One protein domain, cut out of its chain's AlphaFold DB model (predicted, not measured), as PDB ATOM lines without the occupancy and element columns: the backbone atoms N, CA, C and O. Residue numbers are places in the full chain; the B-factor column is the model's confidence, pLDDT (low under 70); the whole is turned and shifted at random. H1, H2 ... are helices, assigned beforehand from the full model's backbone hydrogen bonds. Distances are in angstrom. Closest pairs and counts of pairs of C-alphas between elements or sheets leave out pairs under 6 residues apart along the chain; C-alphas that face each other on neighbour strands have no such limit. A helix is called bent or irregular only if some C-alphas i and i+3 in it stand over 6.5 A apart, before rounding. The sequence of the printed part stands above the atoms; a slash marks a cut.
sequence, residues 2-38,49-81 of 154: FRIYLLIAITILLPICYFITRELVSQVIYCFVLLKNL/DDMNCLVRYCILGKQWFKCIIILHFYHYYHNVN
ATOM      1  N   PHE A   2      49.905   7.173   5.642       89.88
ATOM      2  CA  PHE A   2      48.586   6.634   6.049       89.88
ATOM      3  C   PHE A   2      47.966   7.272   7.314       89.88
ATOM      4  O   PHE A   2      46.797   7.639   7.319       89.88
ATOM      5  N   ARG A   3      48.765   7.491   8.369       92.75
ATOM      6  CA  ARG A   3      48.289   8.088   9.633       92.75
ATOM      7  C   ARG A   3      47.785   9.532   9.489       92.75
ATOM      8  O   ARG A   3      46.867   9.923  10.196       92.75
ATOM      9  N   ILE A   4      48.364  10.305   8.566       94.38
ATOM     10  CA  ILE A   4      47.973  11.701   8.321       94.38
ATOM     11  C   ILE A   4      46.627  11.744   7.586       94.38
ATOM     12  O   ILE A   4      45.758  12.521   7.965       94.38
ATOM     13  N   TYR A   5      46.409  10.851   6.612       95.00
ATOM     14  CA  TYR A   5      45.108  10.709   5.947       95.00
ATOM     15  C   TYR A   5      43.991  10.355   6.930       95.00
ATOM     16  O   TYR A   5      42.904  10.915   6.846       95.00
ATOM     17  N   LEU A   6      44.273   9.467   7.886       93.50
ATOM     18  CA  LEU A   6      43.304   9.059   8.904       93.50
ATOM     19  C   LEU A   6      42.924  10.228   9.828       93.50
ATOM     20  O   LEU A   6      41.746  10.438  10.102       93.50
ATOM     21  N   LEU A   7      43.908  11.034  10.239       95.56
ATOM     22  CA  LEU A   7      43.676  12.250  11.027       95.56
ATOM     23  C   LEU A   7      42.807  13.269  10.281       95.56
ATOM     24  O   LEU A   7      41.854  13.782  10.861       95.56
ATOM     25  N   ILE A   8      43.098  13.516   9.000       94.88
ATOM     26  CA  ILE A   8      42.322  14.435   8.151       94.88
ATOM     27  C   ILE A   8      40.895  13.909   7.926       94.88
ATOM     28  O   ILE A   8      39.932  14.670   7.969       94.88
ATOM     29  N   ALA A   9      40.737  12.601   7.713       95.19
ATOM     30  CA  ALA A   9      39.422  11.997   7.546       95.19
ATOM     31  C   ALA A   9      38.565  12.158   8.811       95.19
ATOM     32  O   ALA A   9      37.401  12.538   8.712       95.19
ATOM     33  N   ILE A  10      39.136  11.934  10.001       95.31
ATOM     34  CA  ILE A  10      38.417  12.074  11.277       95.31
ATOM     35  C   ILE A  10      38.009  13.530  11.533       95.31
ATOM     36  O   ILE A  10      36.876  13.778  11.946       95.31
ATOM     37  N   THR A  11      38.892  14.498  11.269       95.81
ATOM     38  CA  THR A  11      38.578  15.920  11.486       95.81
ATOM     39  C   THR A  11      37.475  16.432  10.564       95.81
ATOM     40  O   THR A  11      36.721  17.305  10.980       95.81
ATOM     41  N   ILE A  12      37.333  15.877   9.357       95.31
ATOM     42  CA  ILE A  12      36.222  16.191   8.442       95.31
ATOM     43  C   ILE A  12      34.954  15.412   8.813       95.31
ATOM     44  O   ILE A  12      33.847  15.944   8.725       95.31
ATOM     45  N   LEU A  13      35.085  14.160   9.252       95.50
ATOM     46  CA  LEU A  13      33.936  13.311   9.552       95.50
ATOM     47  C   LEU A  13      33.183  13.778  10.806       95.50
ATOM     48  O   LEU A  13      31.955  13.785  10.809       95.50
ATOM     49  N   LEU A  14      33.893  14.219  11.849       95.00
ATOM     50  CA  LEU A  14      33.285  14.693  13.098       95.00
ATOM     51  C   LEU A  14      32.249  15.823  12.918       95.00
ATOM     52  O   LEU A  14      31.135  15.665  13.424       95.00
ATOM     53  N   PRO A  15      32.530  16.935  12.205       93.06
ATOM     54  CA  PRO A  15      31.542  17.991  11.997       93.06
ATOM     55  C   PRO A  15      30.359  17.526  11.140       93.06
ATOM     56  O   PRO A  15      29.229  17.933  11.406       93.06
ATOM     57  N   ILE A  16      30.587  16.636  10.167       92.06
ATOM     58  CA  ILE A  16      29.513  16.048   9.352       92.06
ATOM     59  C   ILE A  16      28.595  15.194  10.234       92.06
ATOM     60  O   ILE A  16      27.378  15.372  10.221       92.06
ATOM     61  N   CYS A  17      29.166  14.313  11.057       93.75
ATOM     62  CA  CYS A  17      28.409  13.493  11.999       93.75
ATOM     63  C   CYS A  17      27.642  14.349  13.009       93.75
ATOM     64  O   CYS A  17      26.476  14.064  13.285       93.75
ATOM     65  N   TYR A  18      28.256  15.412  13.535       93.31
ATOM     66  CA  TYR A  18      27.588  16.339  14.447       93.31
ATOM     67  C   TYR A  18      26.395  17.034  13.782       93.31
ATOM     68  O   TYR A  18      25.315  17.092  14.369       93.31
ATOM     69  N   PHE A  19      26.563  17.512  12.545       87.00
ATOM     70  CA  PHE A  19      25.490  18.153  11.788       87.00
ATOM     71  C   PHE A  19      24.309  17.202  11.558       87.00
ATOM     72  O   PHE A  19      23.171  17.554  11.869       87.00
ATOM     73  N   ILE A  20      24.583  15.971  11.108       86.56
ATOM     74  CA  ILE A  20      23.556  14.936  10.910       86.56
ATOM     75  C   ILE A  20      22.852  14.615  12.235       86.56
ATOM     76  O   ILE A  20      21.625  14.584  12.295       86.56
ATOM     77  N   THR A  21      23.615  14.419  13.312       91.06
ATOM     78  CA  THR A  21      23.061  14.081  14.632       91.06
ATOM     79  C   THR A  21      22.151  15.191  15.150       91.06
ATOM     80  O   THR A  21      21.060  14.913  15.639       91.06
ATOM     81  N   ARG A  22      22.555  16.458  15.007       86.06
ATOM     82  CA  ARG A  22      21.752  17.610  15.427       86.06
ATOM     83  C   ARG A  22      20.414  17.676  14.690       86.06
ATOM     84  O   ARG A  22      19.390  17.924  15.326       86.06
ATOM     85  N   GLU A  23      20.418  17.446  13.380       82.44
ATOM     86  CA  GLU A  23      19.191  17.462  12.581       82.44
ATOM     87  C   GLU A  23      18.253  16.313  12.977       82.44
ATOM     88  O   GLU A  23      17.063  16.534  13.199       82.44
ATOM     89  N   LEU A  24      18.796  15.109  13.186       84.00
ATOM     90  CA  LEU A  24      18.022  13.961  13.671       84.00
ATOM     91  C   LEU A  24      17.415  14.215  15.057       84.00
ATOM     92  O   LEU A  24      16.237  13.937  15.269       84.00
ATOM     93  N   VAL A  25      18.178  14.789  15.993       87.62
ATOM     94  CA  VAL A  25      17.673  15.131  17.334       87.62
ATOM     95  C   VAL A  25      16.539  16.155  17.251       87.62
ATOM     96  O   VAL A  25      15.510  15.977  17.903       87.62
ATOM     97  N   SER A  26      16.678  17.187  16.414       81.81
ATOM     98  CA  SER A  26      15.621  18.177  16.169       81.81
ATOM     99  C   SER A  26      14.331  17.518  15.665       81.81
ATOM    100  O   SER A  26      13.240  17.813  16.161       81.81
ATOM    101  N   GLN A  27      14.451  16.563  14.739       79.06
ATOM    102  CA  GLN A  27      13.311  15.813  14.213       79.06
ATOM    103  C   GLN A  27      12.676  14.893  15.261       79.06
ATOM    104  O   GLN A  27      11.452  14.855  15.363       79.06
ATOM    105  N   VAL A  28      13.470  14.199  16.081       82.00
ATOM    106  CA  VAL A  28      12.955  13.349  17.170       82.00
ATOM    107  C   VAL A  28      12.197  14.182  18.204       82.00
ATOM    108  O   VAL A  28      11.098  13.800  18.604       82.00
ATOM    109  N   ILE A  29      12.738  15.339  18.599       82.25
ATOM    110  CA  ILE A  29      12.059  16.266  19.516       82.25
ATOM    111  C   ILE A  29      10.751  16.755  18.893       82.25
ATOM    112  O   ILE A  29       9.719  16.745  19.562       82.25
ATOM    113  N   TYR A  30      10.770  17.142  17.616       79.50
ATOM    114  CA  TYR A  30       9.564  17.566  16.909       79.50
ATOM    115  C   TYR A  30       8.499  16.462  16.882       79.50
ATOM    116  O   TYR A  30       7.355  16.721  17.249       79.50
ATOM    117  N   CYS A  31       8.875  15.227  16.533       75.56
ATOM    118  CA  CYS A  31       7.981  14.069  16.580       75.56
ATOM    119  C   CYS A  31       7.402  13.858  17.979       75.56
ATOM    120  O   CYS A  31       6.201  13.643  18.118       75.56
ATOM    121  N   PHE A  32       8.236  13.948  19.017       81.50
ATOM    122  CA  PHE A  32       7.802  13.778  20.399       81.50
ATOM    123  C   PHE A  32       6.802  14.860  20.831       81.50
ATOM    124  O   PHE A  32       5.771  14.545  21.424       81.50
ATOM    125  N   VAL A  33       7.069  16.128  20.501       80.12
ATOM    126  CA  VAL A  33       6.154  17.252  20.771       80.12
ATOM    127  C   VAL A  33       4.833  17.067  20.026       80.12
ATOM    128  O   VAL A  33       3.767  17.239  20.617       80.12
ATOM    129  N   LEU A  34       4.899  16.677  18.752       74.12
ATOM    130  CA  LEU A  34       3.730  16.438  17.913       74.12
ATOM    131  C   LEU A  34       2.864  15.304  18.488       74.12
ATOM    132  O   LEU A  34       1.676  15.506  18.722       74.12
ATOM    133  N   LEU A  35       3.468  14.163  18.830       75.31
ATOM    134  CA  LEU A  35       2.790  13.034  19.480       75.31
ATOM    135  C   LEU A  35       2.139  13.427  20.815       75.31
ATOM    136  O   LEU A  35       0.990  13.066  21.071       75.31
ATOM    137  N   LYS A  36       2.846  14.190  21.658       76.25
ATOM    138  CA  LYS A  36       2.347  14.608  22.978       76.25
ATOM    139  C   LYS A  36       1.129  15.526  22.874       76.25
ATOM    140  O   LYS A  36       0.175  15.350  23.629       76.25
ATOM    141  N   ASN A  37       1.154  16.485  21.952       66.06
ATOM    142  CA  ASN A  37       0.048  17.426  21.763       66.06
ATOM    143  C   ASN A  37      -1.216  16.742  21.210       66.06
ATOM    144  O   ASN A  37      -2.318  17.243  21.410       66.06
ATOM    145  N   LEU A  38      -1.066  15.589  20.556       59.28
ATOM    146  CA  LEU A  38      -2.157  14.886  19.879       59.28
ATOM    147  C   LEU A  38      -2.860  13.843  20.748       59.28
ATOM    148  O   LEU A  38      -4.040  13.590  20.525       59.28
ATOM    149  N   ASP A  49      -8.373  19.952   6.762       70.25
ATOM    150  CA  ASP A  49      -8.046  21.322   6.359       70.25
ATOM    151  C   ASP A  49      -6.817  21.857   7.107       70.25
ATOM    152  O   ASP A  49      -5.923  22.449   6.491       70.25
ATOM    153  N   ASP A  50      -6.706  21.557   8.404       77.38
ATOM    154  CA  ASP A  50      -5.527  21.895   9.209       77.38
ATOM    155  C   ASP A  50      -4.273  21.174   8.694       77.38
ATOM    156  O   ASP A  50      -3.201  21.776   8.565       77.38
ATOM    157  N   MET A  51      -4.408  19.897   8.325       83.12
ATOM    158  CA  MET A  51      -3.346  19.114   7.700       83.12
ATOM    159  C   MET A  51      -2.860  19.760   6.403       83.12
ATOM    160  O   MET A  51      -1.657  19.981   6.246       83.12
ATOM    161  N   ASN A  52      -3.777  20.112   5.501       82.56
ATOM    162  CA  ASN A  52      -3.437  20.731   4.222       82.56
ATOM    163  C   ASN A  52      -2.706  22.065   4.419       82.56
ATOM    164  O   ASN A  52      -1.726  22.344   3.722       82.56
ATOM    165  N   CYS A  53      -3.125  22.867   5.403       85.06
ATOM    166  CA  CYS A  53      -2.452  24.117   5.756       85.06
ATOM    167  C   CYS A  53      -1.024  23.877   6.271       85.06
ATOM    168  O   CYS A  53      -0.084  24.531   5.808       85.06
ATOM    169  N   LEU A  54      -0.844  22.916   7.181       86.31
ATOM    170  CA  LEU A  54       0.462  22.562   7.743       86.31
ATOM    171  C   LEU A  54       1.413  22.003   6.682       86.31
ATOM    172  O   LEU A  54       2.561  22.440   6.585       86.31
ATOM    173  N   VAL A  55       0.933  21.076   5.852       88.69
ATOM    174  CA  VAL A  55       1.716  20.499   4.755       88.69
ATOM    175  C   VAL A  55       2.110  21.587   3.764       88.69
ATOM    176  O   VAL A  55       3.284  21.680   3.406       88.69
ATOM    177  N   ARG A  56       1.182  22.471   3.378       88.75
ATOM    178  CA  ARG A  56       1.480  23.601   2.491       88.75
ATOM    179  C   ARG A  56       2.545  24.522   3.083       88.75
ATOM    180  O   ARG A  56       3.467  24.908   2.368       88.75
ATOM    181  N   TYR A  57       2.456  24.842   4.374       89.19
ATOM    182  CA  TYR A  57       3.465  25.647   5.064       89.19
ATOM    183  C   TYR A  57       4.847  24.978   5.033       89.19
ATOM    184  O   TYR A  57       5.843  25.619   4.686       89.19
ATOM    185  N   CYS A  58       4.921  23.679   5.326       88.31
ATOM    186  CA  CYS A  58       6.182  22.943   5.296       88.31
ATOM    187  C   CYS A  58       6.763  22.819   3.876       88.31
ATOM    188  O   CYS A  58       7.978  22.957   3.720       88.31
ATOM    189  N   ILE A  59       5.926  22.635   2.848       89.69
ATOM    190  CA  ILE A  59       6.349  22.614   1.436       89.69
ATOM    191  C   ILE A  59       6.930  23.973   1.030       89.69
ATOM    192  O   ILE A  59       8.025  24.022   0.474       89.69
ATOM    193  N   LEU A  60       6.252  25.082   1.358       90.81
ATOM    194  CA  LEU A  60       6.754  26.435   1.078       90.81
ATOM    195  C   LEU A  60       8.102  26.699   1.761       90.81
ATOM    196  O   LEU A  60       8.986  27.325   1.179       90.81
ATOM    197  N   GLY A  61       8.283  26.173   2.974       88.38
ATOM    198  CA  GLY A  61       9.546  26.235   3.705       88.38
ATOM    199  C   GLY A  61      10.607  25.220   3.264       88.38
ATOM    200  O   GLY A  61      11.671  25.186   3.882       88.38
ATOM    201  N   LYS A  62      10.335  24.370   2.258       89.81
ATOM    202  CA  LYS A  62      11.187  23.242   1.822       89.81
ATOM    203  C   LYS A  62      11.568  22.279   2.957       89.81
ATOM    204  O   LYS A  62      12.624  21.649   2.945       89.81
ATOM    205  N   GLN A  63      10.707  22.152   3.963       89.81
ATOM    206  CA  GLN A  63      10.918  21.302   5.137       89.81
ATOM    207  C   GLN A  63      10.412  19.881   4.859       89.81
ATOM    208  O   GLN A  63       9.536  19.372   5.559       89.81
ATOM    209  N   TRP A  64      10.959  19.239   3.825       90.38
ATOM    210  CA  TRP A  64      10.448  17.982   3.264       90.38
ATOM    211  C   TRP A  64      10.339  16.845   4.284       90.38
ATOM    212  O   TRP A  64       9.339  16.134   4.305       90.38
ATOM    213  N   PHE A  65      11.308  16.710   5.194       86.88
ATOM    214  CA  PHE A  65      11.237  15.712   6.268       86.88
ATOM    215  C   PHE A  65      10.056  15.946   7.215       86.88
ATOM    216  O   PHE A  65       9.378  14.992   7.593       86.88
ATOM    217  N   LYS A  66       9.753  17.205   7.559       86.56
ATOM    218  CA  LYS A  66       8.576  17.518   8.381       86.56
ATOM    219  C   LYS A  66       7.288  17.216   7.627       86.56
ATOM    220  O   LYS A  66       6.385  16.640   8.222       86.56
ATOM    221  N   CYS A  67       7.232  17.516   6.324       91.38
ATOM    222  CA  CYS A  67       6.108  17.105   5.480       91.38
ATOM    223  C   CYS A  67       5.893  15.592   5.554       91.38
ATOM    224  O   CYS A  67       4.778  15.157   5.806       91.38
ATOM    225  N   ILE A  68       6.953  14.795   5.384       91.50
ATOM    226  CA  ILE A  68       6.885  13.326   5.428       91.50
ATOM    227  C   ILE A  68       6.341  12.844   6.774       91.50
ATOM    228  O   ILE A  68       5.439  12.010   6.796       91.50
ATOM    229  N   ILE A  69       6.846  13.389   7.885       88.50
ATOM    230  CA  ILE A  69       6.383  13.042   9.236       88.50
ATOM    231  C   ILE A  69       4.891  13.357   9.393       88.50
ATOM    232  O   ILE A  69       4.132  12.492   9.825       88.50
ATOM    233  N   ILE A  70       4.462  14.562   9.004       87.12
ATOM    234  CA  ILE A  70       3.055  14.983   9.068       87.12
ATOM    235  C   ILE A  70       2.193  14.048   8.208       87.12
ATOM    236  O   ILE A  70       1.225  13.474   8.694       87.12
ATOM    237  N   LEU A  71       2.565  13.825   6.947       91.06
ATOM    238  CA  LEU A  71       1.812  12.985   6.012       91.06
ATOM    239  C   LEU A  71       1.665  11.543   6.518       91.06
ATOM    240  O   LEU A  71       0.572  10.981   6.444       91.06
ATOM    241  N   HIS A  72       2.736  10.957   7.062       88.12
ATOM    242  CA  HIS A  72       2.699   9.621   7.658       88.12
ATOM    243  C   HIS A  72       1.852   9.557   8.919       88.12
ATOM    244  O   HIS A  72       1.103   8.597   9.094       88.12
ATOM    245  N   PHE A  73       1.949  10.574   9.771       84.44
ATOM    246  CA  PHE A  73       1.117  10.688  10.958       84.44
ATOM    247  C   PHE A  73      -0.372  10.677  10.574       84.44
ATOM    248  O   PHE A  73      -1.134   9.846  11.065       84.44
ATOM    249  N   TYR A  74      -0.777  11.524   9.625       83.81
ATOM    250  CA  TYR A  74      -2.170  11.589   9.174       83.81
ATOM    251  C   TYR A  74      -2.626  10.317   8.454       83.81
ATOM    252  O   TYR A  74      -3.769   9.893   8.622       83.81
ATOM    253  N   HIS A  75      -1.742   9.672   7.693       85.88
ATOM    254  CA  HIS A  75      -2.042   8.374   7.100       85.88
ATOM    255  C   HIS A  75      -2.318   7.311   8.175       85.88
ATOM    256  O   HIS A  75      -3.301   6.586   8.074       85.88
ATOM    257  N   TYR A  76      -1.492   7.250   9.224       83.94
ATOM    258  CA  TYR A  76      -1.624   6.257  10.291       83.94
ATOM    259  C   TYR A  76      -2.885   6.461  11.144       83.94
ATOM    260  O   TYR A  76      -3.600   5.502  11.417       83.94
ATOM    261  N   TYR A  77      -3.173   7.700  11.557       80.50
ATOM    262  CA  TYR A  77      -4.267   7.978  12.499       80.50
ATOM    263  C   TYR A  77      -5.620   8.253  11.841       80.50
ATOM    264  O   TYR A  77      -6.654   7.983  12.450       80.50
ATOM    265  N   HIS A  78      -5.632   8.784  10.617       77.69
ATOM    266  CA  HIS A  78      -6.859   9.214   9.939       77.69
ATOM    267  C   HIS A  78      -7.116   8.472   8.623       77.69
ATOM    268  O   HIS A  78      -8.079   8.785   7.930       77.69
ATOM    269  N   ASN A  79      -6.268   7.497   8.270       80.00
ATOM    270  CA  ASN A  79      -6.364   6.715   7.035       80.00
ATOM    271  C   ASN A  79      -6.471   7.584   5.764       80.00
ATOM    272  O   ASN A  79      -7.091   7.202   4.773       80.00
ATOM    273  N   VAL A  80      -5.871   8.779   5.787       82.19
ATOM    274  CA  VAL A  80      -5.857   9.681   4.630       82.19
ATOM    275  C   VAL A  80      -4.823   9.175   3.627       82.19
ATOM    276  O   VAL A  80      -3.667   8.904   3.977       82.19
ATOM    277  N   ASN A  81      -5.228   9.033   2.365       85.06
ATOM    278  CA  ASN A  81      -4.335   8.620   1.292       85.06
ATOM    279  C   ASN A  81      -3.527   9.816   0.779       85.06
ATOM    280  O   ASN A  81      -4.002  10.608  -0.023       85.06
TER     281      ASN A  81
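What this domain is: This is residues 2 to 38 and 49 to 81 of the 154 residues of an uncharacterized protein of Ceramium japonicum (UniProt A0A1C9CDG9). One long helix, H1, runs most of the length of the domain as a stalk, and a small helical hairpin, H2 and H3, lies beside its last part like a loosely attached head. Residues 2 to 26 of H1 stick out freely as an arm, which makes most of the length, while H3 is the helix of the hairpin that comes near H1. The printed part has 70 residues with three named helices, H1, H2 and H3 in that order along the chain, and no named strand; its class is all helix. The whole is extended, with a radius of gyration of the C-alphas of 17.8 A, and it spans 58 by 25 by 18 A along its three main axes.

How they stand to each other: H1, residues 2 to 38, touches no helix. It is close to but not clearly touching H3, residues 64 to 78: the closest C-alphas, those of Cys 31 and Ile 69, are 7.6 A apart. H1 and H3 run the same way at a steep tilt of 37 degrees, only just beyond shallow. H3 touches H2, residues 49 to 60, with the closest C-alphas, those of Val 55 and Cys 67, 5.6 A apart. H2 and H3 form a hairpin, running opposite ways at a shallow tilt of 17 degrees. H1 and H2 are apart. In H2 and H3 every O i to N i+4 pair is within hydrogen-bond range; in H1 31 of 33 are.

Where its parts are: H1 begins at C-alpha 2, at (48.586, 6.634, 6.049), and ends at C-alpha 38, at (-2.157, 14.886, 19.879), 53.2 A from first to last C-alpha over 37 residues. It is neither bent nor irregular, but only just: C-alphas 12 and 15 are 6.1 A apart. H2 has 12 residues and measures 16.5 A from the C-alpha of Asp 49 to that of Leu 60. H3 has 15 residues, measures 20.5 A from first to last C-alpha, and ends at C-alpha 78, at (-6.859, 9.214, 9.939).

The domain as a whole: The two C-alphas farthest apart, those of Phe 2 and Asp 49, are 58.5 A apart. Residues 2 to 26, which belong to H1, stand free; without them the body has 45 residues, spans 25 by 24 by 14 A and has a radius of gyration of 10.2 A. The link across the cut joins H1 to H2: residues 39 to 48 are not printed, and C-alphas 38 and 49 are 16.1 A apart. The link from H2 to H3, three residues, is tight. The mean pLDDT of the printed part is 86.2, and residues 37 to 38 are under 70, where the model's confidence is low.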